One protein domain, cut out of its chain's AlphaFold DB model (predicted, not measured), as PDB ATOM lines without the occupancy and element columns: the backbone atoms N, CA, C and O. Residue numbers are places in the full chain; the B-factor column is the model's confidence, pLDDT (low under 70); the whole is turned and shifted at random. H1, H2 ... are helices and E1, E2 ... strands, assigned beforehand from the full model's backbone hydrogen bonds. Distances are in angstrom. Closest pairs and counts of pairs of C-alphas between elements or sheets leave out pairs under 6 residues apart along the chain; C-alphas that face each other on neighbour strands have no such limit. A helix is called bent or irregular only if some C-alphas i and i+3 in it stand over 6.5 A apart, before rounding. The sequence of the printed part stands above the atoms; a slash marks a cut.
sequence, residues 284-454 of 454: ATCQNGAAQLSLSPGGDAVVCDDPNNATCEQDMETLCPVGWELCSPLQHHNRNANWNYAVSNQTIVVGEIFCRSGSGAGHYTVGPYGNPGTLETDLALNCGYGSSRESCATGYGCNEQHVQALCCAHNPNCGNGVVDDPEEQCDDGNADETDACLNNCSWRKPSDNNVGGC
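AT A GLANCE: This is residues 284 to 454 of the 454 residues of the protein "Adsorption protein" of Enhygromyxa salina (UniProt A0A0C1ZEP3). There is little regular structure: a strongly twisted mixed sheet of seven strands has H1 on one face and H2 on the opposite face, and residues 410 to 445 make a loop lobe at one end. Of 171 printed residues, 55 are in named elements, E1 E2 H1 E3 H2 E4 E5 E6 E7 H3; the class is mixed. It is compact, radius of gyration of the C-alphas 14.7 A, spans 36 by 34 by 31 A.

HOW THE PARTS SIT: Find E7, residues 403 to 409: antiparallel E2, 301 to 305, is on one side, N 302 2.8 A from O 407; parallel E4, 348 to 355, is on the other, N 350 2.8 A from O 404. H1, 313 to 319, is irregular, C-alphas 314 and 317 7.8 A apart; 0 of 3 O i to N i+4 and 2 of 4 O i to N i+3 pairs are within hydrogen-bond range.

IN THESE COORDINATES: E1, residues 291 to 295, begins at C-alpha 291, (-12.461, 20.942, -61.730); H3, residues 446 to 449, ends at C-alpha 449, (-12.395, 40.517, -31.601).

THE WHOLE: The printed part has no cut; E7 to H3 is a long link. Residues 368 to 373, among others, have pLDDT under 70.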
ATOM      1  N   ALA A 284      -9.909  14.643 -51.349       83.50
ATOM      2  CA  ALA A 284      -9.833  16.021 -51.833       83.50
ATOM      3  C   ALA A 284     -10.495  16.245 -53.219       83.50
ATOM      4  O   ALA A 284     -10.099  17.137 -53.983       83.50
ATOM      5  N   THR A 285     -11.484  15.426 -53.581       90.31
ATOM      6  CA  THR A 285     -12.259  15.520 -54.815       90.31
ATOM      7  C   THR A 285     -13.304  16.630 -54.713       90.31
ATOM      8  O   THR A 285     -14.284  16.545 -53.972       90.31
ATOM      9  N   CYS A 286     -13.126  17.667 -55.534       92.62
ATOM     10  CA  CYS A 286     -14.079  18.767 -55.666       92.62
ATOM     11  C   CYS A 286     -15.478  18.286 -56.098       92.62
ATOM     12  O   CYS A 286     -15.619  17.409 -56.957       92.62
ATOM     13  N   GLN A 287     -16.520  18.914 -55.558       93.75
ATOM     14  CA  GLN A 287     -17.915  18.509 -55.746       93.75
ATOM     15  C   GLN A 287     -18.611  19.265 -56.890       93.75
ATOM     16  O   GLN A 287     -18.050  20.143 -57.545       93.75
ATOM     17  N   ASN A 288     -19.862  18.889 -57.180       91.56
ATOM     18  CA  ASN A 288     -20.754  19.586 -58.123       91.56
ATOM     19  C   ASN A 288     -20.201  19.786 -59.552       91.56
ATOM     20  O   ASN A 288     -20.627  20.676 -60.287       91.56
ATOM     21  N   GLY A 289     -19.294  18.904 -59.986       88.69
ATOM     22  CA  GLY A 289     -18.674  18.976 -61.311       88.69
ATOM     23  C   GLY A 289     -17.577  20.035 -61.430       88.69
ATOM     24  O   GLY A 289     -17.169  20.343 -62.554       88.69
ATOM     25  N   ALA A 290     -17.100  20.571 -60.303       93.38
ATOM     26  CA  ALA A 290     -15.923  21.420 -60.253       93.38
ATOM     27  C   ALA A 290     -14.674  20.673 -60.730       93.38
ATOM     28  O   ALA A 290     -14.499  19.469 -60.529       93.38
ATOM     29  N   ALA A 291     -13.782  21.414 -61.373       93.81
ATOM     30  CA  ALA A 291     -12.461  20.942 -61.730       93.81
ATOM     31  C   ALA A 291     -11.501  21.169 -60.558       93.81
ATOM     32  O   ALA A 291     -11.319  22.299 -60.106       93.81
ATOM     33  N   GLN A 292     -10.832  20.105 -60.121       94.19
ATOM     34  CA  GLN A 292      -9.697  20.206 -59.212       94.19
ATOM     35  C   GLN A 292      -8.487  20.769 -59.968       94.19
ATOM     36  O   GLN A 292      -7.975  20.142 -60.901       94.19
ATOM     37  N   LEU A 293      -8.033  21.962 -59.586       91.94
ATOM     38  CA  LEU A 293      -6.933  22.656 -60.260       91.94
ATOM     39  C   LEU A 293      -5.580  22.406 -59.598       91.94
ATOM     40  O   LEU A 293      -4.567  22.279 -60.290       91.94
ATOM     41  N   SER A 294      -5.553  22.341 -58.269       91.81
ATOM     42  CA  SER A 294      -4.346  22.034 -57.508       91.81
ATOM     43  C   SER A 294      -4.695  21.472 -56.147       91.81
ATOM     44  O   SER A 294      -5.569  22.003 -55.479       91.81
ATOM     45  N   LEU A 295      -3.937  20.469 -55.721       92.06
ATOM     46  CA  LEU A 295      -3.891  20.000 -54.341       92.06
ATOM     47  C   LEU A 295      -2.659  20.599 -53.647       92.06
ATOM     48  O   LEU A 295      -1.642  20.829 -54.318       92.06
ATOM     49  N   SER A 296      -2.755  20.875 -52.349       92.06
ATOM     50  CA  SER A 296      -1.622  21.253 -51.509       92.06
ATOM     51  C   SER A 296      -0.614  20.100 -51.442       92.06
ATOM     52  O   SER A 296      -0.966  18.938 -51.665       92.06
ATOM     53  N   PRO A 297       0.666  20.371 -51.142       86.75
ATOM     54  CA  PRO A 297       1.640  19.307 -50.911       86.75
ATOM     55  C   PRO A 297       1.292  18.386 -49.731       86.75
ATOM     56  O   PRO A 297       1.731  17.237 -49.743       86.75
ATOM     57  N   GLY A 298       0.540  18.890 -48.743       84.50
ATOM     58  CA  GLY A 298       0.047  18.132 -47.590       84.50
ATOM     59  C   GLY A 298      -1.172  17.256 -47.895       84.50
ATOM     60  O   GLY A 298      -1.380  16.268 -47.205       84.50
ATOM     61  N   GLY A 299      -1.924  17.553 -48.960       88.56
ATOM     62  CA  GLY A 299      -3.161  16.839 -49.296       88.56
ATOM     63  C   GLY A 299      -4.402  17.329 -48.541       88.56
ATOM     64  O   GLY A 299      -5.470  16.772 -48.730       88.56
ATOM     65  N   ASP A 300      -4.256  18.389 -47.753       90.50
ATOM     66  CA  ASP A 300      -5.179  18.963 -46.763       90.50
ATOM     67  C   ASP A 300      -5.808  20.306 -47.190       90.50
ATOM     68  O   ASP A 300      -6.565  20.928 -46.439       90.50
ATOM     69  N   ALA A 301      -5.474  20.784 -48.392       92.62
ATOM     70  CA  ALA A 301      -6.082  21.951 -49.015       92.62
ATOM     71  C   ALA A 301      -6.126  21.792 -50.544       92.62
ATOM     72  O   ALA A 301      -5.203  21.263 -51.163       92.62
ATOM     73  N   VAL A 302      -7.187  22.266 -51.192       94.38
ATOM     74  CA  VAL A 302      -7.428  22.078 -52.628       94.38
ATOM     75  C   VAL A 302      -8.033  23.326 -53.267       94.38
ATOM     76  O   VAL A 302      -8.756  24.092 -52.640       94.38
ATOM     77  N   VAL A 303      -7.719  23.545 -54.543       94.44
ATOM     78  CA  VAL A 303      -8.328  24.590 -55.370       94.44
ATOM     79  C   VAL A 303      -9.350  23.960 -56.302       94.44
ATOM     80  O   VAL A 303      -8.981  23.164 -57.175       94.44
ATOM     81  N   CYS A 304     -10.603  24.380 -56.163       95.25
ATOM     82  CA  CYS A 304     -11.726  23.940 -56.981       95.25
ATOM     83  C   CYS A 304     -12.247  25.098 -57.846       95.25
ATOM     84  O   CYS A 304     -12.336  26.240 -57.399       95.25
ATOM     85  N   ASP A 305     -12.581  24.817 -59.103       93.38
ATOM     86  CA  ASP A 305     -13.071  25.811 -60.067       93.38
ATOM     87  C   ASP A 305     -14.315  25.282 -60.774       93.38
ATOM     88  O   ASP A 305     -14.315  24.146 -61.250       93.38
ATOM     89  N   ASP A 306     -15.374  26.086 -60.868       93.31
ATOM     90  CA  ASP A 306     -16.530  25.733 -61.692       93.31
ATOM     91  C   ASP A 306     -16.210  26.034 -63.164       93.31
ATOM     92  O   ASP A 306     -16.201  27.199 -63.570       93.31
ATOM     93  N   PRO A 307     -16.027  25.013 -64.023       90.38
ATOM     94  CA  PRO A 307     -15.641  25.225 -65.415       90.38
ATOM     95  C   PRO A 307     -16.693  25.984 -66.241       90.38
ATOM     96  O   PRO A 307     -16.397  26.427 -67.356       90.38
ATOM     97  N   ASN A 308     -17.929  26.106 -65.745       90.38
ATOM     98  CA  ASN A 308     -19.019  26.812 -66.413       90.38
ATOM     99  C   ASN A 308     -19.269  28.213 -65.854       90.38
ATOM    100  O   ASN A 308     -20.098  28.922 -66.433       90.38
ATOM    101  N   ASN A 309     -18.574  28.616 -64.783       87.19
ATOM    102  CA  ASN A 309     -18.785  29.890 -64.093       87.19
ATOM    103  C   ASN A 309     -20.271  30.137 -63.768       87.19
ATOM    104  O   ASN A 309     -20.824  31.199 -64.063       87.19
ATOM    105  N   ALA A 310     -20.951  29.113 -63.260       89.00
ATOM    106  CA  ALA A 310     -22.350  29.146 -62.865       89.00
ATOM    107  C   ALA A 310     -22.512  29.360 -61.354       89.00
ATOM    108  O   ALA A 310     -23.502  29.976 -60.947       89.00
ATOM    109  N   THR A 311     -21.556  28.903 -60.544       91.12
ATOM    110  CA  THR A 311     -21.554  29.101 -59.090       91.12
ATOM    111  C   THR A 311     -21.255  30.558 -58.737       91.12
ATOM    112  O   THR A 311     -20.393  31.207 -59.331       91.12
ATOM    113  N   CYS A 312     -22.012  31.089 -57.784       90.25
ATOM    114  CA  CYS A 312     -21.872  32.454 -57.292       90.25
ATOM    115  C   CYS A 312     -20.775  32.550 -56.233       90.25
ATOM    116  O   CYS A 312     -20.509  31.576 -55.534       90.25
ATOM    117  N   GLU A 313     -20.177  33.728 -56.067       86.75
ATOM    118  CA  GLU A 313     -19.082  33.965 -55.122       86.75
ATOM    119  C   GLU A 313     -19.417  33.520 -53.688       86.75
ATOM    120  O   GLU A 313     -18.603  32.887 -53.027       86.75
ATOM    121  N   GLN A 314     -20.652  33.762 -53.250       87.50
ATOM    122  CA  GLN A 314     -21.168  33.381 -51.931       87.50
ATOM    123  C   GLN A 314     -21.362  31.868 -51.737       87.50
ATOM    124  O   GLN A 314     -21.428  31.419 -50.601       87.50
ATOM    125  N   ASP A 315     -21.443  31.095 -52.825       90.75
ATOM    126  CA  ASP A 315     -21.768  29.664 -52.800       90.75
ATOM    127  C   ASP A 315     -20.543  28.799 -53.169       90.75
ATOM    128  O   ASP A 315     -20.678  27.612 -53.464       90.75
ATOM    129  N   MET A 316     -19.339  29.382 -53.194       91.56
ATOM    130  CA  MET A 316     -18.104  28.703 -53.618       91.56
ATOM    131  C   MET A 316     -17.727  27.497 -52.757       91.56
ATOM    132  O   MET A 316     -17.108  26.565 -53.260       91.56
ATOM    133  N   GLU A 317     -18.155  27.481 -51.497       91.69
ATOM    134  CA  GLU A 317     -18.001  26.340 -50.592       91.69
ATOM    135  C   GLU A 317     -18.655  25.064 -51.134       91.69
ATOM    136  O   GLU A 317     -18.145  23.969 -50.944       91.69
ATOM    137  N   THR A 318     -19.719  25.186 -51.935       92.81
ATOM    138  CA  THR A 318     -20.386  24.026 -52.553       92.81
ATOM    139  C   THR A 318     -19.506  23.271 -53.556       92.81
ATOM    140  O   THR A 318     -19.887  22.195 -54.019       92.81
ATOM    141  N   LEU A 319     -18.362  23.835 -53.949       94.56
ATOM    142  CA  LEU A 319     -17.389  23.180 -54.821       94.56
ATOM    143  C   LEU A 319     -16.348  22.377 -54.033       94.56
ATOM    144  O   LEU A 319     -15.636  21.574 -54.642       94.56
ATOM    145  N   CYS A 320     -16.242  22.603 -52.723       94.25
ATOM    146  CA  CYS A 320     -15.294  21.921 -51.858       94.25
ATOM    147  C   CYS A 320     -15.639  20.436 -51.708       94.25
ATOM    148  O   CYS A 320     -16.784  20.050 -51.957       94.25
ATOM    149  N   PRO A 321     -14.647  19.590 -51.377       92.31
ATOM    150  CA  PRO A 321     -14.896  18.200 -51.009       92.31
ATOM    151  C   PRO A 321     -15.919  18.049 -49.872       92.31
ATOM    152  O   PRO A 321     -16.240  19.013 -49.180       92.31
ATOM    153  N   VAL A 322     -16.463  16.841 -49.701       86.44
ATOM    154  CA  VAL A 322     -17.370  16.554 -48.574       86.44
ATOM    155  C   VAL A 322     -16.582  16.687 -47.269       86.44
ATOM    156  O   VAL A 322     -15.407  16.341 -47.256       86.44
ATOM    157  N   GLY A 323     -17.185  17.280 -46.236       84.31
ATOM    158  CA  GLY A 323     -16.511  17.573 -44.962       84.31
ATOM    159  C   GLY A 323     -15.508  18.733 -45.019       84.31
ATOM    160  O   GLY A 323     -14.918  19.090 -44.010       84.31
ATOM    161  N   TRP A 324     -15.294  19.352 -46.186       90.94
ATOM    162  CA  TRP A 324     -14.331  20.442 -46.345       90.94
ATOM    163  C   TRP A 324     -15.029  21.792 -46.447       90.94
ATOM    164  O   TRP A 324     -16.117  21.925 -47.009       90.94
ATOM    165  N   GLU A 325     -14.329  22.820 -45.995       91.75
ATOM    166  CA  GLU A 325     -14.833  24.186 -45.887       91.75
ATOM    167  C   GLU A 325     -13.927  25.166 -46.634       91.75
ATOM    168  O   GLU A 325     -12.824  24.831 -47.088       91.75
ATOM    169  N   LEU A 326     -14.384  26.407 -46.797       94.12
ATOM    170  CA  LEU A 326     -13.516  27.448 -47.344       94.12
ATOM    171  C   LEU A 326     -12.379  27.757 -46.363       94.12
ATOM    172  O   LEU A 326     -12.631  28.152 -45.230       94.12
ATOM    173  N   CYS A 327     -11.130  27.680 -46.835       93.94
ATOM    174  CA  CYS A 327      -9.961  27.879 -45.980       93.94
ATOM    175  C   CYS A 327      -9.998  29.232 -45.264       93.94
ATOM    176  O   CYS A 327     -10.079  30.295 -45.909       93.94
ATOM    177  N   SER A 328      -9.807  29.184 -43.949       92.38
ATOM    178  CA  SER A 328      -9.481  30.351 -43.145       92.38
ATOM    179  C   SER A 328      -8.073  30.868 -43.491       92.38
ATOM    180  O   SER A 328      -7.241  30.146 -44.060       92.38
ATOM    181  N   PRO A 329      -7.745  32.133 -43.170       90.62
ATOM    182  CA  PRO A 329      -6.396  32.650 -43.363       90.62
ATOM    183  C   PRO A 329      -5.331  31.843 -42.607       90.62
ATOM    184  O   PRO A 329      -4.226  31.705 -43.122       90.62
ATOM    185  N   LEU A 330      -5.650  31.321 -41.414       91.31
ATOM    186  CA  LEU A 330      -4.697  30.560 -40.599       91.31
ATOM    187  C   LEU A 330      -4.477  29.164 -41.174       91.31
ATOM    188  O   LEU A 330      -3.324  28.789 -41.373       91.31
ATOM    189  N   GLN A 331      -5.556  28.460 -41.536       93.06
ATOM    190  CA  GLN A 331      -5.475  27.181 -42.250       93.06
ATOM    191  C   GLN A 331      -4.632  27.339 -43.521       93.06
ATOM    192  O   GLN A 331      -3.710  26.570 -43.780       93.06
ATOM    193  N   HIS A 332      -4.869  28.401 -44.303       92.12
ATOM    194  CA  HIS A 332      -4.057  28.665 -45.490       92.12
ATOM    195  C   HIS A 332      -2.576  28.884 -45.151       92.12
ATOM    196  O   HIS A 332      -1.736  28.290 -45.816       92.12
ATOM    197  N   HIS A 333      -2.228  29.693 -44.144       91.38
ATOM    198  CA  HIS A 333      -0.823  29.932 -43.763       91.38
ATOM    199  C   HIS A 333      -0.119  28.666 -43.271       91.38
ATOM    200  O   HIS A 333       1.047  28.444 -43.589       91.38
ATOM    201  N   ASN A 334      -0.822  27.818 -42.526       91.88
ATOM    202  CA  ASN A 334      -0.234  26.611 -41.953       91.88
ATOM    203  C   ASN A 334      -0.092  25.481 -42.989       91.88
ATOM    204  O   ASN A 334       0.870  24.713 -42.931       91.88
ATOM    205  N   ARG A 335      -0.982  25.428 -43.989       91.69
ATOM    206  CA  ARG A 335      -1.077  24.325 -44.966       91.69
ATOM    207  C   ARG A 335      -0.515  24.651 -46.357       91.69
ATOM    208  O   ARG A 335      -0.480  23.802 -47.249       91.69
ATOM    209  N   ASN A 336      -0.030  25.875 -46.593       91.00
ATOM    210  CA  ASN A 336       0.447  26.308 -47.918       91.00
ATOM    211  C   ASN A 336       1.937  26.061 -48.215       91.00
ATOM    212  O   ASN A 336       2.435  26.478 -49.272       91.00
ATOM    213  N   ALA A 337       2.666  25.393 -47.321       91.88
ATOM    214  CA  ALA A 337       4.108  25.229 -47.448       91.88
ATOM    215  C   ALA A 337       4.495  24.560 -48.782       91.88
ATOM    216  O   ALA A 337       4.092  23.438 -49.084       91.88
ATOM    217  N   ASN A 338       5.348  25.223 -49.572       88.75
ATOM    218  CA  ASN A 338       5.781  24.784 -50.909       88.75
ATOM    219  C   ASN A 338       4.652  24.660 -51.957       88.75
ATOM    220  O   ASN A 338       4.813  23.960 -52.967       88.75
ATOM    221  N   TRP A 339       3.511  25.330 -51.770       91.06
ATOM    222  CA  TRP A 339       2.395  25.262 -52.714       91.06
ATOM    223  C   TRP A 339       2.607  26.169 -53.939       91.06
ATOM    224  O   TRP A 339       2.157  27.313 -54.024       91.06
ATOM    225  N   ASN A 340       3.284  25.627 -54.952       86.31
ATOM    226  CA  ASN A 340       3.702  26.351 -56.161       86.31
ATOM    227  C   ASN A 340       2.592  26.528 -57.229       86.31
ATOM    228  O   ASN A 340       2.862  26.513 -58.434       86.31
ATOM    229  N   TYR A 341       1.332  26.673 -56.815       87.31
ATOM    230  CA  TYR A 341       0.235  26.997 -57.729       87.31
ATOM    231  C   TYR A 341       0.203  28.507 -57.974       87.31
ATOM    232  O   TYR A 341       0.027  29.290 -57.043       87.31
ATOM    233  N   ALA A 342       0.428  28.929 -59.219       83.50
ATOM    234  CA  ALA A 342       0.540  30.340 -59.570       83.50
ATOM    235  C   ALA A 342      -0.839  30.987 -59.752       83.50
ATOM    236  O   ALA A 342      -1.605  30.582 -60.630       83.50
ATOM    237  N   VAL A 343      -1.113  32.052 -58.999       79.31
ATOM    238  CA  VAL A 343      -2.352  32.823 -59.142       79.31
ATOM    239  C   VAL A 343      -2.127  33.941 -60.164       79.31
ATOM    240  O   VAL A 343      -1.268  34.809 -60.000       79.31
ATOM    241  N   SER A 344      -2.863  33.901 -61.277       67.88
ATOM    242  CA  SER A 344      -2.726  34.881 -62.362       67.88
ATOM    243  C   SER A 344      -3.496  36.180 -62.082       67.88
ATOM    244  O   SER A 344      -4.383  36.228 -61.239       67.88
ATOM    245  N   ASN A 345      -3.246  37.236 -62.865       62.75
ATOM    246  CA  ASN A 345      -3.965  38.517 -62.742       62.75
ATOM    247  C   ASN A 345      -5.467  38.456 -63.098       62.75
ATOM    248  O   ASN A 345      -6.147  39.475 -62.981       62.75
ATOM    249  N   GLN A 346      -5.971  37.327 -63.607       66.00
ATOM    250  CA  GLN A 346      -7.376  37.160 -64.009       66.00
ATOM    251  C   GLN A 346      -8.144  36.158 -63.142       66.00
ATOM    252  O   GLN A 346      -9.357  36.068 -63.282       66.00
ATOM    253  N   THR A 347      -7.452  35.417 -62.281       71.94
ATOM    254  CA  THR A 347      -8.011  34.347 -61.448       71.94
ATOM    255  C   THR A 347      -7.918  34.775 -59.995       71.94
ATOM    256  O   THR A 347      -6.824  35.094 -59.531       71.94
ATOM    257  N   ILE A 348      -9.050  34.808 -59.299       83.81
ATOM    258  CA  ILE A 348      -9.127  35.154 -57.880       83.81
ATOM    259  C   ILE A 348      -9.436  33.869 -57.139       83.81
ATOM    260  O   ILE A 348     -10.435  33.221 -57.444       83.81
ATOM    261  N   VAL A 349      -8.566  33.510 -56.205       90.38
ATOM    262  CA  VAL A 349      -8.791  32.382 -55.310       90.38
ATOM    263  C   VAL A 349      -9.421  32.943 -54.039       90.38
ATOM    264  O   VAL A 349      -8.849  33.841 -53.412       90.38
ATOM    265  N   VAL A 350     -10.622  32.476 -53.715       92.12
ATOM    266  CA  VAL A 350     -11.420  32.927 -52.575       92.12
ATOM    267  C   VAL A 350     -11.450  31.837 -51.508       92.12
ATOM    268  O   VAL A 350     -11.723  30.680 -51.808       92.12
ATOM    269  N   GLY A 351     -11.135  32.214 -50.276       93.12
ATOM    270  CA  GLY A 351     -11.332  31.405 -49.079       93.12
ATOM    271  C   GLY A 351     -12.522  31.926 -48.283       93.12
ATOM    272  O   GLY A 351     -13.461  32.495 -48.842       93.12
ATOM    273  N   GLU A 352     -12.458  31.759 -46.974       92.62
ATOM    274  CA  GLU A 352     -13.544  32.027 -46.040       92.62
ATOM    275  C   GLU A 352     -14.200  33.422 -46.146       92.62
ATOM    276  O   GLU A 352     -13.543  34.429 -46.428       92.62
ATOM    277  N   ILE A 353     -15.512  33.485 -45.870       91.38
ATOM    278  CA  ILE A 353     -16.331  34.705 -45.886       91.38
ATOM    279  C   ILE A 353     -16.502  35.297 -44.480       91.38
ATOM    280  O   ILE A 353     -17.213  34.739 -43.642       91.38
ATOM    281  N   PHE A 354     -16.019  36.528 -44.297       90.69
ATOM    282  CA  PHE A 354     -16.145  37.299 -43.055       90.69
ATOM    283  C   PHE A 354     -17.111  38.482 -43.186       90.69
ATOM    284  O   PHE A 354     -17.211  39.125 -44.239       90.69
ATOM    285  N   CYS A 355     -17.784  38.847 -42.093       89.44
ATOM    286  CA  CYS A 355     -18.561  40.085 -42.021       89.44
ATOM    287  C   CYS A 355     -17.645  41.293 -41.746       89.44
ATOM    288  O   CYS A 355     -16.849  41.280 -40.810       89.44
ATOM    289  N   ARG A 356     -17.808  42.386 -42.507       86.56
ATOM    290  CA  ARG A 356     -17.005  43.614 -42.344       86.56
ATOM    291  C   ARG A 356     -17.690  44.648 -41.448       86.56
ATOM    292  O   ARG A 356     -18.916  44.782 -41.445       86.56
ATOM    293  N   SER A 357     -16.896  45.475 -40.767       74.19
ATOM    294  CA  SER A 357     -17.397  46.590 -39.951       74.19
ATOM    295  C   SER A 357     -18.106  47.663 -40.796       74.19
ATOM    296  O   SER A 357     -17.475  48.475 -41.471       74.19
ATOM    297  N   GLY A 358     -19.442  47.703 -40.738       67.75
ATOM    298  CA  GLY A 358     -20.259  48.749 -41.373       67.75
ATOM    299  C   GLY A 358     -20.537  48.571 -42.875       67.75
ATOM    300  O   GLY A 358     -21.046  49.500 -43.505       67.75
ATOM    301  N   SER A 359     -20.242  47.400 -43.445       70.06
ATOM    302  CA  SER A 359     -20.590  47.006 -44.822       70.06
ATOM    303  C   SER A 359     -20.940  45.507 -44.886       70.06
ATOM    304  O   SER A 359     -21.071  44.878 -43.841       70.06
ATOM    305  N   GLY A 360     -21.134  44.930 -46.080       80.25
ATOM    306  CA  GLY A 360     -21.486  43.507 -46.231       80.25
ATOM    307  C   GLY A 360     -20.324  42.546 -45.979       80.25
ATOM    308  O   GLY A 360     -19.391  42.865 -45.240       80.25
ATOM    309  N   ALA A 361     -20.391  41.358 -46.573       89.00
ATOM    310  CA  ALA A 361     -19.403  40.309 -46.349       89.00
ATOM    311  C   ALA A 361     -18.223  40.402 -47.330       89.00
ATOM    312  O   ALA A 361     -18.273  41.106 -48.348       89.00
ATOM    313  N   GLY A 362     -17.129  39.709 -47.031       89.19
ATOM    314  CA  GLY A 362     -16.049  39.535 -47.985       89.19
ATOM    315  C   GLY A 362     -15.198  38.303 -47.766       89.19
ATOM    316  O   GLY A 362     -14.991  37.899 -46.630       89.19
ATOM    317  N   HIS A 363     -14.678  37.764 -48.864       90.62
ATOM    318  CA  HIS A 363     -13.777  36.621 -48.835       90.62
ATOM    319  C   HIS A 363     -12.363  37.029 -48.430       90.62
ATOM    320  O   HIS A 363     -11.850  38.059 -48.893       90.62
ATOM    321  N   TYR A 364     -11.698  36.172 -47.659       91.00
ATOM    322  CA  TYR A 364     -10.248  36.063 -47.713       91.00
ATOM    323  C   TYR A 364      -9.831  35.729 -49.147       91.00
ATOM    324  O   TYR A 364     -10.423  34.865 -49.785       91.00
ATOM    325  N   THR A 365      -8.853  36.449 -49.694       89.00
ATOM    326  CA  THR A 365      -8.473  36.276 -51.102       89.00
ATOM    327  C   THR A 365      -6.980  36.185 -51.313       89.00
ATOM    328  O   THR A 365      -6.209  36.937 -50.710       89.00
ATOM    329  N   VAL A 366      -6.599  35.317 -52.251       86.25
ATOM    330  CA  VAL A 366      -5.248  35.230 -52.797       86.25
ATOM    331  C   VAL A 366      -5.277  35.709 -54.254       86.25
ATOM    332  O   VAL A 366      -5.977  35.155 -55.102       86.25
ATOM    333  N   GLY A 367      -4.532  36.788 -54.536       77.19
ATOM    334  CA  GLY A 367      -4.546  37.524 -55.813       77.19
ATOM    335  C   GLY A 367      -5.707  38.536 -55.953       77.19
ATOM    336  O   GLY A 367      -6.528  38.679 -55.055       77.19
ATOM    337  N   PRO A 368      -5.795  39.324 -57.047       59.84
ATOM    338  CA  PRO A 368      -4.716  40.007 -57.753       59.84
ATOM    339  C   PRO A 368      -4.335  41.353 -57.084       59.84
ATOM    340  O   PRO A 368      -3.466  42.072 -57.582       59.84
ATOM    341  N   TYR A 369      -4.958  41.737 -55.964       57.16
ATOM    342  CA  TYR A 369      -4.734  43.038 -55.325       57.16
ATOM    343  C   TYR A 369      -3.511  43.024 -54.392       57.16
ATOM    344  O   TYR A 369      -3.645  43.122 -53.178       57.16
ATOM    345  N   GLY A 370      -2.300  42.946 -54.955       52.59
ATOM    346  CA  GLY A 370      -1.079  43.321 -54.221       52.59
ATOM    347  C   GLY A 370       0.188  42.548 -54.574       52.59
ATOM    348  O   GLY A 370       1.251  43.162 -54.649       52.59
ATOM    349  N   ASN A 371       0.099  41.241 -54.841       56.91
ATOM    350  CA  ASN A 371       1.239  40.433 -55.285       56.91
ATOM    351  C   ASN A 371       0.732  39.162 -56.006       56.91
ATOM    352  O   ASN A 371       0.145  38.312 -55.339       56.91
ATOM    353  N   PRO A 372       0.886  39.013 -57.339       59.59
ATOM    354  CA  PRO A 372       0.534  37.784 -58.057       59.59
ATOM    355  C   PRO A 372       1.590  36.715 -57.746       59.59
ATOM    356  O   PRO A 372       2.525  36.488 -58.514       59.59
ATOM    357  N   GLY A 373       1.507  36.177 -56.532       68.50
ATOM    358  CA  GLY A 373       2.375  35.129 -56.022       68.50
ATOM    359  C   GLY A 373       1.839  33.737 -56.339       68.50
ATOM    360  O   GLY A 373       0.934  33.539 -57.155       68.50
ATOM    361  N   THR A 374       2.432  32.760 -55.678       82.81
ATOM    362  CA  THR A 374       1.913  31.398 -55.583       82.81
ATOM    363  C   THR A 374       1.014  31.271 -54.356       82.81
ATOM    364  O   THR A 374       1.031  32.148 -53.488       82.81
ATOM    365  N   LEU A 375       0.252  30.179 -54.259       86.81
ATOM    366  CA  LEU A 375      -0.512  29.867 -53.046       86.81
ATOM    367  C   LEU A 375       0.361  29.678 -51.800       86.81
ATOM    368  O   LEU A 375      -0.165  29.819 -50.713       86.81
ATOM    369  N   GLU A 376       1.670  29.480 -51.940       89.31
ATOM    370  CA  GLU A 376       2.666  29.544 -50.851       89.31
ATOM    371  C   GLU A 376       2.777  30.931 -50.175       89.31
ATOM    372  O   GLU A 376       3.493  31.104 -49.197       89.31
ATOM    373  N   THR A 377       2.149  31.973 -50.725       86.75
ATOM    374  CA  THR A 377       2.278  33.328 -50.174       86.75
ATOM    375  C   THR A 377       1.310  33.546 -49.016       86.75
ATOM    376  O   THR A 377       0.106  33.668 -49.245       86.75
ATOM    377  N   ASP A 378       1.845  33.751 -47.815       87.88
ATOM    378  CA  ASP A 378       1.057  34.208 -46.669       87.88
ATOM    379  C   ASP A 378       0.569  35.641 -46.880       87.88
ATOM    380  O   ASP A 378       1.348  36.594 -47.028       87.88
ATOM    381  N   LEU A 379      -0.750  35.808 -46.887       85.31
ATOM    382  CA  LEU A 379      -1.398  37.108 -46.961       85.31
ATOM    383  C   LEU A 379      -2.103  37.407 -45.648       85.31
ATOM    384  O   LEU A 379      -2.853  36.586 -45.131       85.31
ATOM    385  N   ALA A 380      -1.920  38.625 -45.138       87.12
ATOM    386  CA  ALA A 380      -2.763  39.107 -44.056       87.12
ATOM    387  C   ALA A 380      -4.239  39.036 -44.478       87.12
ATOM    388  O   ALA A 380      -4.566  39.260 -45.653       87.12
ATOM    389  N   LEU A 381      -5.113  38.770 -43.502       88.31
ATOM    390  CA  LEU A 381      -6.556  38.856 -43.679       88.31
ATOM    391  C   LEU A 381      -6.888  40.181 -44.389       88.31
ATOM    392  O   LEU A 381      -6.386  41.240 -44.008       88.31
ATOM    393  N   ASN A 382      -7.646  40.105 -45.484       86.81
ATOM    394  CA  ASN A 382      -7.840  41.245 -46.384       86.81
ATOM    395  C   ASN A 382      -9.298  41.537 -46.737       86.81
ATOM    396  O   ASN A 382      -9.567  42.622 -47.259       86.81
ATOM    397  N   CYS A 383     -10.213  40.583 -46.513       87.06
ATOM    398  CA  CYS A 383     -11.591  40.640 -47.004       87.06
ATOM    399  C   CYS A 383     -11.665  41.259 -48.415       87.06
ATOM    400  O   CYS A 383     -12.439  42.182 -48.671       87.06
ATOM    401  N   GLY A 384     -10.766  40.868 -49.319       79.62
ATOM    402  CA  GLY A 384     -10.461  41.643 -50.524       79.62
ATOM    403  C   GLY A 384     -11.608  41.666 -51.530       79.62
ATOM    404  O   GLY A 384     -11.754  42.629 -52.285       79.62
ATOM    405  N   TYR A 385     -12.460  40.643 -51.499       83.69
ATOM    406  CA  TYR A 385     -13.526  40.434 -52.473       83.69
ATOM    407  C   TYR A 385     -14.898  40.494 -51.817       83.69
ATOM    408  O   TYR A 385     -15.085  39.945 -50.736       83.69
ATOM    409  N   GLY A 386     -15.832  41.236 -52.411       84.50
ATOM    410  CA  GLY A 386     -17.185  41.385 -51.872       84.50
ATOM    411  C   GLY A 386     -17.956  40.072 -51.951       84.50
ATOM    412  O   GLY A 386     -17.770  39.321 -52.898       84.50
ATOM    413  N   SER A 387     -18.792  39.800 -50.954       86.75
ATOM    414  CA  SER A 387     -19.681  38.636 -50.939       86.75
ATOM    415  C   SER A 387     -20.920  38.919 -50.093       86.75
ATOM    416  O   SER A 387     -21.078  40.008 -49.524       86.75
ATOM    417  N   SER A 388     -21.801  37.934 -49.994       84.06
ATOM    418  CA  SER A 388     -23.013  37.981 -49.183       84.06
ATOM    419  C   SER A 388     -23.051  36.786 -48.242       84.06
ATOM    420  O   SER A 388     -22.718  35.679 -48.639       84.06
ATOM    421  N   ARG A 389     -23.497  37.008 -47.005       82.94
ATOM    422  CA  ARG A 389     -23.766  35.950 -46.024       82.94
ATOM    423  C   ARG A 389     -24.971  36.367 -45.187       82.94
ATOM    424  O   ARG A 389     -25.107  37.555 -44.887       82.94
ATOM    425  N   GLU A 390     -25.857  35.427 -44.858       76.31
ATOM    426  CA  GLU A 390     -27.172  35.706 -44.247       76.31
ATOM    427  C   GLU A 390     -27.074  36.463 -42.907       76.31
ATOM    428  O   GLU A 390     -27.909  37.313 -42.601       76.31
ATOM    429  N   SER A 391     -25.995  36.243 -42.157       77.12
ATOM    430  CA  SER A 391     -25.694  36.879 -40.868       77.12
ATOM    431  C   SER A 391     -24.972  38.239 -40.972       77.12
ATOM    432  O   SER A 391     -24.760  38.910 -39.955       77.12
ATOM    433  N   CYS A 392     -24.623  38.703 -42.180       82.25
ATOM    434  CA  CYS A 392     -24.001  40.015 -42.401       82.25
ATOM    435  C   CYS A 392     -25.033  41.084 -42.822       82.25
ATOM    436  O   CYS A 392     -26.012  40.819 -43.512       82.25
ATOM    437  N   ALA A 393     -24.795  42.348 -42.447       69.50
ATOM    438  CA  ALA A 393     -25.792  43.429 -42.506       69.50
ATOM    439  C   ALA A 393     -26.293  43.830 -43.916       69.50
ATOM    440  O   ALA A 393     -27.319  44.504 -44.031       69.50
ATOM    441  N   THR A 394     -25.590  43.456 -44.986       68.69
ATOM    442  CA  THR A 394     -25.985  43.742 -46.375       68.69
ATOM    443  C   THR A 394     -25.594  42.588 -47.291       68.69
ATOM    444  O   THR A 394     -24.413  42.251 -47.362       68.69
ATOM    445  N   GLY A 395     -26.570  42.042 -48.022       64.69
ATOM    446  CA  GLY A 395     -26.348  41.103 -49.120       64.69
ATOM    447  C   GLY A 395     -26.145  41.846 -50.439       64.69
ATOM    448  O   GLY A 395     -26.968  42.681 -50.822       64.69
ATOM    449  N   TYR A 396     -25.047  41.553 -51.122       66.50
ATOM    450  CA  TYR A 396     -24.746  42.046 -52.461       66.50
ATOM    451  C   TYR A 396     -25.353  41.161 -53.567       66.50
ATOM    452  O   TYR A 396     -25.444  41.620 -54.701       66.50
ATOM    453  N   GLY A 397     -25.880  39.976 -53.239       70.19
ATOM    454  CA  GLY A 397     -26.377  39.003 -54.215       70.19
ATOM    455  C   GLY A 397     -25.229  38.282 -54.924       70.19
ATOM    456  O   GLY A 397     -24.112  38.316 -54.430       70.19
ATOM    457  N   CYS A 398     -25.528  37.656 -56.066       79.38
ATOM    458  CA  CYS A 398     -24.554  37.007 -56.943       79.38
ATOM    459  C   CYS A 398     -24.135  37.972 -58.051       79.38
ATOM    460  O   CYS A 398     -24.862  38.142 -59.038       79.38
ATOM    461  N   ASN A 399     -23.011  38.656 -57.863       74.00
ATOM    462  CA  ASN A 399     -22.516  39.624 -58.842       74.00
ATOM    463  C   ASN A 399     -21.310  39.099 -59.617       74.00
ATOM    464  O   ASN A 399     -21.040  39.595 -60.715       74.00
ATOM    465  N   GLU A 400     -20.627  38.075 -59.104       78.81
ATOM    466  CA  GLU A 400     -19.415  37.549 -59.711       78.81
ATOM    467  C   GLU A 400     -19.337  36.015 -59.663       78.81
ATOM    468  O   GLU A 400     -19.479  35.381 -58.631       78.81
ATOM    469  N   GLN A 401     -19.054  35.407 -60.818       82.81
ATOM    470  CA  GLN A 401     -19.012  33.943 -60.992       82.81
ATOM    471  C   GLN A 401     -17.642  33.451 -61.499       82.81
ATOM    472  O   GLN A 401     -17.490  32.311 -61.913       82.81
ATOM    473  N   HIS A 402     -16.645  34.341 -61.551       84.88
ATOM    474  CA  HIS A 402     -15.313  34.089 -62.117       84.88
ATOM    475  C   HIS A 402     -14.250  33.994 -61.014       84.88
ATOM    476  O   HIS A 402     -13.271  34.748 -61.024       84.88
ATOM    477  N   VAL A 403     -14.476  33.114 -60.040       88.19
ATOM    478  CA  VAL A 403     -13.591  32.900 -58.886       88.19
ATOM    479  C   VAL A 403     -13.374  31.406 -58.643       88.19
ATOM    480  O   VAL A 403     -14.176  30.585 -59.071       88.19
ATOM    481  N   GLN A 404     -12.272  31.078 -57.973       91.88
ATOM    482  CA  GLN A 404     -11.874  29.716 -57.614       91.88
ATOM    483  C   GLN A 404     -12.004  29.544 -56.104       91.88
ATOM    484  O   GLN A 404     -11.567  30.426 -55.367       91.88
ATOM    485  N   ALA A 405     -12.559  28.427 -55.647       94.62
ATOM    486  CA  ALA A 405     -12.671  28.106 -54.231       94.62
ATOM    487  C   ALA A 405     -11.341  27.554 -53.702       94.62
ATOM    488  O   ALA A 405     -10.739  26.672 -54.318       94.62
ATOM    489  N   LEU A 406     -10.888  28.087 -52.571       95.00
ATOM    490  CA  LEU A 406      -9.812  27.526 -51.765       95.00
ATOM    491  C   LEU A 406     -10.442  26.757 -50.610       95.00
ATOM    492  O   LEU A 406     -11.003  27.373 -49.706       95.00
ATOM    493  N   CYS A 407     -10.347  25.438 -50.671       95.69
ATOM    494  CA  CYS A 407     -10.982  24.531 -49.729       95.69
ATOM    495  C   CYS A 407      -9.928  23.885 -48.836       95.69
ATOM    496  O   CYS A 407      -8.882  23.476 -49.344       95.69
ATOM    497  N   CYS A 408     -10.200  23.783 -47.543       93.94
ATOM    498  CA  CYS A 408      -9.349  23.122 -46.562       93.94
ATOM    499  C   CYS A 408     -10.130  21.977 -45.928       93.94
ATOM    500  O   CYS A 408     -11.344  22.087 -45.756       93.94
ATOM    501  N   ALA A 409      -9.428  20.893 -45.601       90.56
ATOM    502  CA  ALA A 409      -9.983  19.869 -44.727       90.56
ATOM    503  C   ALA A 409     -10.381  20.518 -43.396       90.56
ATOM    504  O   ALA A 409      -9.698  21.445 -42.945       90.56
ATOM    505  N   HIS A 410     -11.459  20.048 -42.786       87.19
ATOM    506  CA  HIS A 410     -11.860  20.524 -41.472       87.19
ATOM    507  C   HIS A 410     -10.730  20.322 -40.443       87.19
ATOM    508  O   HIS A 410      -9.854  19.472 -40.623       87.19
ATOM    509  N   ASN A 411     -10.673  21.174 -39.419       85.25
ATOM    510  CA  ASN A 411      -9.749  20.981 -38.303       85.25
ATOM    511  C   ASN A 411     -10.456  20.120 -37.242       85.25
ATOM    512  O   ASN A 411     -11.398  20.635 -36.651       85.25
ATOM    513  N   PRO A 412     -10.007  18.886 -36.958       81.81
ATOM    514  CA  PRO A 412     -10.701  17.989 -36.027       81.81
ATOM    515  C   PRO A 412     -10.708  18.492 -34.577       81.81
ATOM    516  O   PRO A 412     -11.570  18.113 -33.795       81.81
ATOM    517  N   ASN A 413      -9.773  19.373 -34.199       83.50
ATOM    518  CA  ASN A 413      -9.782  19.972 -32.860       83.50
ATOM    519  C   ASN A 413     -10.895  21.023 -32.698       83.50
ATOM    520  O   ASN A 413     -11.298  21.324 -31.577       83.50
ATOM    521  N   CYS A 414     -11.430  21.537 -33.810       84.88
ATOM    522  CA  CYS A 414     -12.409  22.605 -33.782       84.88
ATOM    523  C   CYS A 414     -13.790  22.115 -33.336       84.88
ATOM    524  O   CYS A 414     -14.359  21.193 -33.914       84.88
ATOM    525  N   GLY A 415     -14.382  22.807 -32.365       82.19
ATOM    526  CA  GLY A 415     -15.724  22.521 -31.856       82.19
ATOM    527  C   GLY A 415     -15.720  21.735 -30.545       82.19
ATOM    528  O   GLY A 415     -16.787  21.327 -30.081       82.19
ATOM    529  N   ASN A 416     -14.558  21.560 -29.909       84.06
ATOM    530  CA  ASN A 416     -14.409  20.890 -28.615       84.06
ATOM    531  C   ASN A 416     -14.663  21.837 -27.412       84.06
ATOM    532  O   ASN A 416     -14.731  21.410 -26.254       84.06
ATOM    533  N   GLY A 417     -14.849  23.136 -27.671       87.88
ATOM    534  CA  GLY A 417     -15.104  24.184 -26.681       87.88
ATOM    535  C   GLY A 417     -13.846  24.805 -26.069       87.88
ATOM    536  O   GLY A 417     -13.947  25.571 -25.098       87.88
ATOM    537  N   VAL A 418     -12.667  24.489 -26.598       88.56
ATOM    538  CA  VAL A 418     -11.360  24.925 -26.109       88.56
ATOM    539  C   VAL A 418     -10.515  25.381 -27.291       88.56
ATOM    540  O   VAL A 418     -10.360  24.680 -28.266       88.56
ATOM    541  N   VAL A 419      -9.913  26.566 -27.177       89.62
ATOM    542  CA  VAL A 419      -8.917  27.011 -28.160       89.62
ATOM    543  C   VAL A 419      -7.574  26.379 -27.804       89.62
ATOM    544  O   VAL A 419      -6.873  26.887 -26.914       89.62
ATOM    545  N   ASP A 420      -7.233  25.279 -28.460       87.38
ATOM    546  CA  ASP A 420      -6.013  24.506 -28.222       87.38
ATOM    547  C   ASP A 420      -5.185  24.210 -29.484       87.38
ATOM    548  O   ASP A 420      -3.998  23.876 -29.351       87.38
ATOM    549  N   ASP A 421      -5.713  24.495 -30.677       88.50
ATOM    550  CA  ASP A 421      -4.986  24.395 -31.943       88.50
ATOM    551  C   ASP A 421      -4.488  25.767 -32.464       88.50
ATOM    552  O   ASP A 421      -5.160  26.796 -32.329       88.50
ATOM    553  N   PRO A 422      -3.290  25.861 -33.082       87.81
ATOM    554  CA  PRO A 422      -2.831  27.089 -33.738       87.81
ATOM    555  C   PRO A 422      -3.704  27.579 -34.906       87.81
ATOM    556  O   PRO A 422      -3.522  28.729 -35.316       87.81
ATOM    557  N   GLU A 423      -4.576  26.751 -35.484       89.00
ATOM    558  CA  GLU A 423      -5.542  27.136 -36.520       89.00
ATOM    559  C   GLU A 423      -6.826  27.759 -35.947       89.00
ATOM    560  O   GLU A 423      -7.566  28.405 -36.694       89.00
ATOM    561  N   GLU A 424      -7.035  27.684 -34.631       90.81
ATOM    562  CA  GLU A 424      -8.225  28.190 -33.948       90.81
ATOM    563  C   GLU A 424      -8.059  29.636 -33.474       90.81
ATOM    564  O   GLU A 424      -7.079  30.048 -32.843       90.81
ATOM    565  N   GLN A 425      -9.072  30.449 -33.752       90.50
ATOM    566  CA  GLN A 425      -9.207  31.799 -33.203       90.50
ATOM    567  C   GLN A 425     -10.277  31.882 -32.115       90.50
ATOM    568  O   GLN A 425     -10.236  32.797 -31.281       90.50
ATOM    569  N   CYS A 426     -11.245  30.976 -32.176       91.12
ATOM    570  CA  CYS A 426     -12.336  30.763 -31.243       91.12
ATOM    571  C   CYS A 426     -12.708  29.288 -31.267       91.12
ATOM    572  O   CYS A 426     -12.424  28.618 -32.245       91.12
ATOM    573  N   ASP A 427     -13.367  28.835 -30.212       88.75
ATOM    574  CA  ASP A 427     -14.084  27.572 -30.182       88.75
ATOM    575  C   ASP A 427     -15.219  27.754 -29.166       88.75
ATOM    576  O   ASP A 427     -14.986  28.212 -28.039       88.75
ATOM    577  N   ASP A 428     -16.458  27.517 -29.583       86.00
ATOM    578  CA  ASP A 428     -17.649  27.608 -28.740       86.00
ATOM    579  C   ASP A 428     -18.390  26.276 -28.572       86.00
ATOM    580  O   ASP A 428     -19.529  26.254 -28.087       86.00
ATOM    581  N   GLY A 429     -17.717  25.167 -28.881       86.44
ATOM    582  CA  GLY A 429     -18.166  23.817 -28.571       86.44
ATOM    583  C   GLY A 429     -19.336  23.345 -29.427       86.44
ATOM    584  O   GLY A 429     -20.123  22.510 -28.972       86.44
ATOM    585  N   ASN A 430     -19.561  23.968 -30.587       83.19
ATOM    586  CA  ASN A 430     -20.678  23.642 -31.464       83.19
ATOM    587  C   ASN A 430     -20.393  24.021 -32.934       83.19
ATOM    588  O   ASN A 430     -19.438  24.726 -33.229       83.19
ATOM    589  N   ALA A 431     -21.245  23.561 -33.855       79.19
ATOM    590  CA  ALA A 431     -21.121  23.801 -35.300       79.19
ATOM    591  C   ALA A 431     -22.145  24.831 -35.849       79.19
ATOM    592  O   ALA A 431     -22.550  24.765 -37.015       79.19
ATOM    593  N   ASP A 432     -22.661  25.744 -35.015       83.31
ATOM    594  CA  ASP A 432     -23.660  26.747 -35.413       83.31
ATOM    595  C   ASP A 432     -23.030  27.884 -36.228       83.31
ATOM    596  O   ASP A 432     -22.635  28.943 -35.741       83.31
ATOM    597  N   GLU A 433     -23.117  27.724 -37.544       79.25
ATOM    598  CA  GLU A 433     -22.732  28.710 -38.551       79.25
ATOM    599  C   GLU A 433     -23.463  30.063 -38.495       79.25
ATOM    600  O   GLU A 433     -23.272  30.895 -39.398       79.25
ATOM    601  N   THR A 434     -24.278  30.350 -37.478       82.56
ATOM    602  CA  THR A 434     -24.960  31.637 -37.271       82.56
ATOM    603  C   THR A 434     -24.441  32.465 -36.094       82.56
ATOM    604  O   THR A 434     -24.776  33.658 -36.017       82.56
ATOM    605  N   ASP A 435     -23.591  31.907 -35.232       85.81
ATOM    606  CA  ASP A 435     -23.106  32.579 -34.025       85.81
ATOM    607  C   ASP A 435     -21.843  33.442 -34.255       85.81
ATOM    608  O   ASP A 435     -21.643  34.002 -35.337       85.81
ATOM    609  N   ALA A 436     -21.061  33.718 -33.209       88.38
ATOM    610  CA  ALA A 436     -19.873  34.563 -33.325       88.38
ATOM    611  C   ALA A 436     -18.641  33.799 -33.826       88.38
ATOM    612  O   ALA A 436     -17.813  34.425 -34.507       88.38
ATOM    613  N   CYS A 437     -18.531  32.519 -33.475       90.81
ATOM    614  CA  CYS A 437     -17.536  31.616 -34.017       90.81
ATOM    615  C   CYS A 437     -18.077  31.032 -35.329       90.81
ATOM    616  O   CYS A 437     -19.181  31.347 -35.781       90.81
ATOM    617  N   LEU A 438     -17.232  30.333 -36.055       88.25
ATOM    618  CA  LEU A 438     -17.606  29.590 -37.245       88.25
ATOM    619  C   LEU A 438     -17.126  28.163 -37.015       88.25
ATOM    620  O   LEU A 438     -16.229  27.944 -36.204       88.25
ATOM    621  N   ASN A 439     -17.694  27.216 -37.741       82.38
ATOM    622  CA  ASN A 439     -17.354  25.801 -37.718       82.38
ATOM    623  C   ASN A 439     -15.886  25.545 -38.046       82.38
ATOM    624  O   ASN A 439     -15.370  24.512 -37.679       82.38
ATOM    625  N   ASN A 440     -15.195  26.479 -38.687       84.31
ATOM    626  CA  ASN A 440     -13.755  26.401 -38.913       84.31
ATOM    627  C   ASN A 440     -12.923  27.128 -37.841       84.31
ATOM    628  O   ASN A 440     -11.767  27.498 -38.076       84.31
ATOM    629  N   CYS A 441     -13.538  27.414 -36.693       90.00
ATOM    630  CA  CYS A 441     -12.952  28.067 -35.529       90.00
ATOM    631  C   CYS A 441     -12.385  29.463 -35.800       90.00
ATOM    632  O   CYS A 441     -11.447  29.938 -35.145       90.00
ATOM    633  N   SER A 442     -12.977  30.173 -36.760       91.19
ATOM    634  CA  SER A 442     -12.654  31.560 -37.063       91.19
ATOM    635  C   SER A 442     -13.737  32.528 -36.568       91.19
ATOM    636  O   SER A 442     -14.929  32.226 -36.481       91.19
ATOM    637  N   TRP A 443     -13.345  33.764 -36.252       91.69
ATOM    638  CA  TRP A 443     -14.324  34.777 -35.863       91.69
ATOM    639  C   TRP A 443     -15.116  35.280 -37.072       91.69
ATOM    640  O   TRP A 443     -14.562  35.986 -37.919       91.69
ATOM    641  N   ARG A 444     -16.448  35.124 -37.070       89.81
ATOM    642  CA  ARG A 444     -17.324  35.683 -38.126       89.81
ATOM    643  C   ARG A 444     -17.106  37.178 -38.363       89.81
ATOM    644  O   ARG A 444     -17.205  37.672 -39.494       89.81
ATOM    645  N   LYS A 445     -16.878  37.928 -37.281       89.25
ATOM    646  CA  LYS A 445     -16.592  39.372 -37.284       89.25
ATOM    647  C   LYS A 445     -15.215  39.630 -36.676       89.25
ATOM    648  O   LYS A 445     -15.131  39.994 -35.502       89.25
ATOM    649  N   PRO A 446     -14.138  39.529 -37.472       88.06
ATOM    650  CA  PRO A 446     -12.767  39.747 -37.004       88.06
ATOM    651  C   PRO A 446     -12.594  41.079 -36.248       88.06
ATOM    652  O   PRO A 446     -11.937  41.144 -35.207       88.06
ATOM    653  N   SER A 447     -13.273  42.136 -36.710       85.06
ATOM    654  CA  SER A 447     -13.215  43.472 -36.108       85.06
ATOM    655  C   SER A 447     -13.729  43.545 -34.667       85.06
ATOM    656  O   SER A 447     -13.232  44.365 -33.896       85.06
ATOM    657  N   ASP A 448     -14.704  42.710 -34.294       86.69
ATOM    658  CA  ASP A 448     -15.284  42.712 -32.944       86.69
ATOM    659  C   ASP A 448     -14.326  42.068 -31.921       86.69
ATOM    660  O   ASP A 448     -14.383  42.384 -30.734       86.69
ATOM    661  N   ASN A 449     -13.377  41.254 -32.401       85.44
ATOM    662  CA  ASN A 449     -12.395  40.517 -31.601       85.44
ATOM    663  C   ASN A 449     -10.951  41.021 -31.787       85.44
ATOM    664  O   ASN A 449      -9.990  40.332 -31.458       85.44
ATOM    665  N   ASN A 450     -10.773  42.257 -32.274       84.19
ATOM    666  CA  ASN A 450      -9.466  42.888 -32.535       84.19
ATOM    667  C   ASN A 450      -8.567  42.141 -33.541       84.19
ATOM    668  O   ASN A 450      -7.353  42.370 -33.568       84.19
ATOM    669  N   VAL A 451      -9.141  41.299 -34.399       83.25
ATOM    670  CA  VAL A 451      -8.422  40.679 -35.513       83.25
ATOM    671  C   VAL A 451      -8.393  41.681 -36.668       83.25
ATOM    672  O   VAL A 451      -9.421  42.042 -37.242       83.25
ATOM    673  N   GLY A 452      -7.204  42.203 -36.974       76.62
ATOM    674  CA  GLY A 452      -7.017  43.199 -38.028       76.62
ATOM    675  C   GLY A 452      -7.006  42.576 -39.425       76.62
ATOM    676  O   GLY A 452      -6.469  41.490 -39.610       76.62
ATOM    677  N   GLY A 453      -7.536  43.292 -40.421       74.12
ATOM    678  CA  GLY A 453      -7.515  42.847 -41.824       74.12
ATOM    679  C   GLY A 453      -8.852  42.973 -42.555       74.12
ATOM    680  O   GLY A 453      -8.888  42.999 -43.786       74.12
ATOM    681  N   CYS A 454      -9.926  43.142 -41.782       73.00
ATOM    682  CA  CYS A 454     -11.292  43.452 -42.187       73.00
ATOM    683  C   CYS A 454     -11.880  44.501 -41.212       73.00
ATOM    684  O   CYS A 454     -12.877  45.146 -41.595       73.00
TER     685      CYS A 454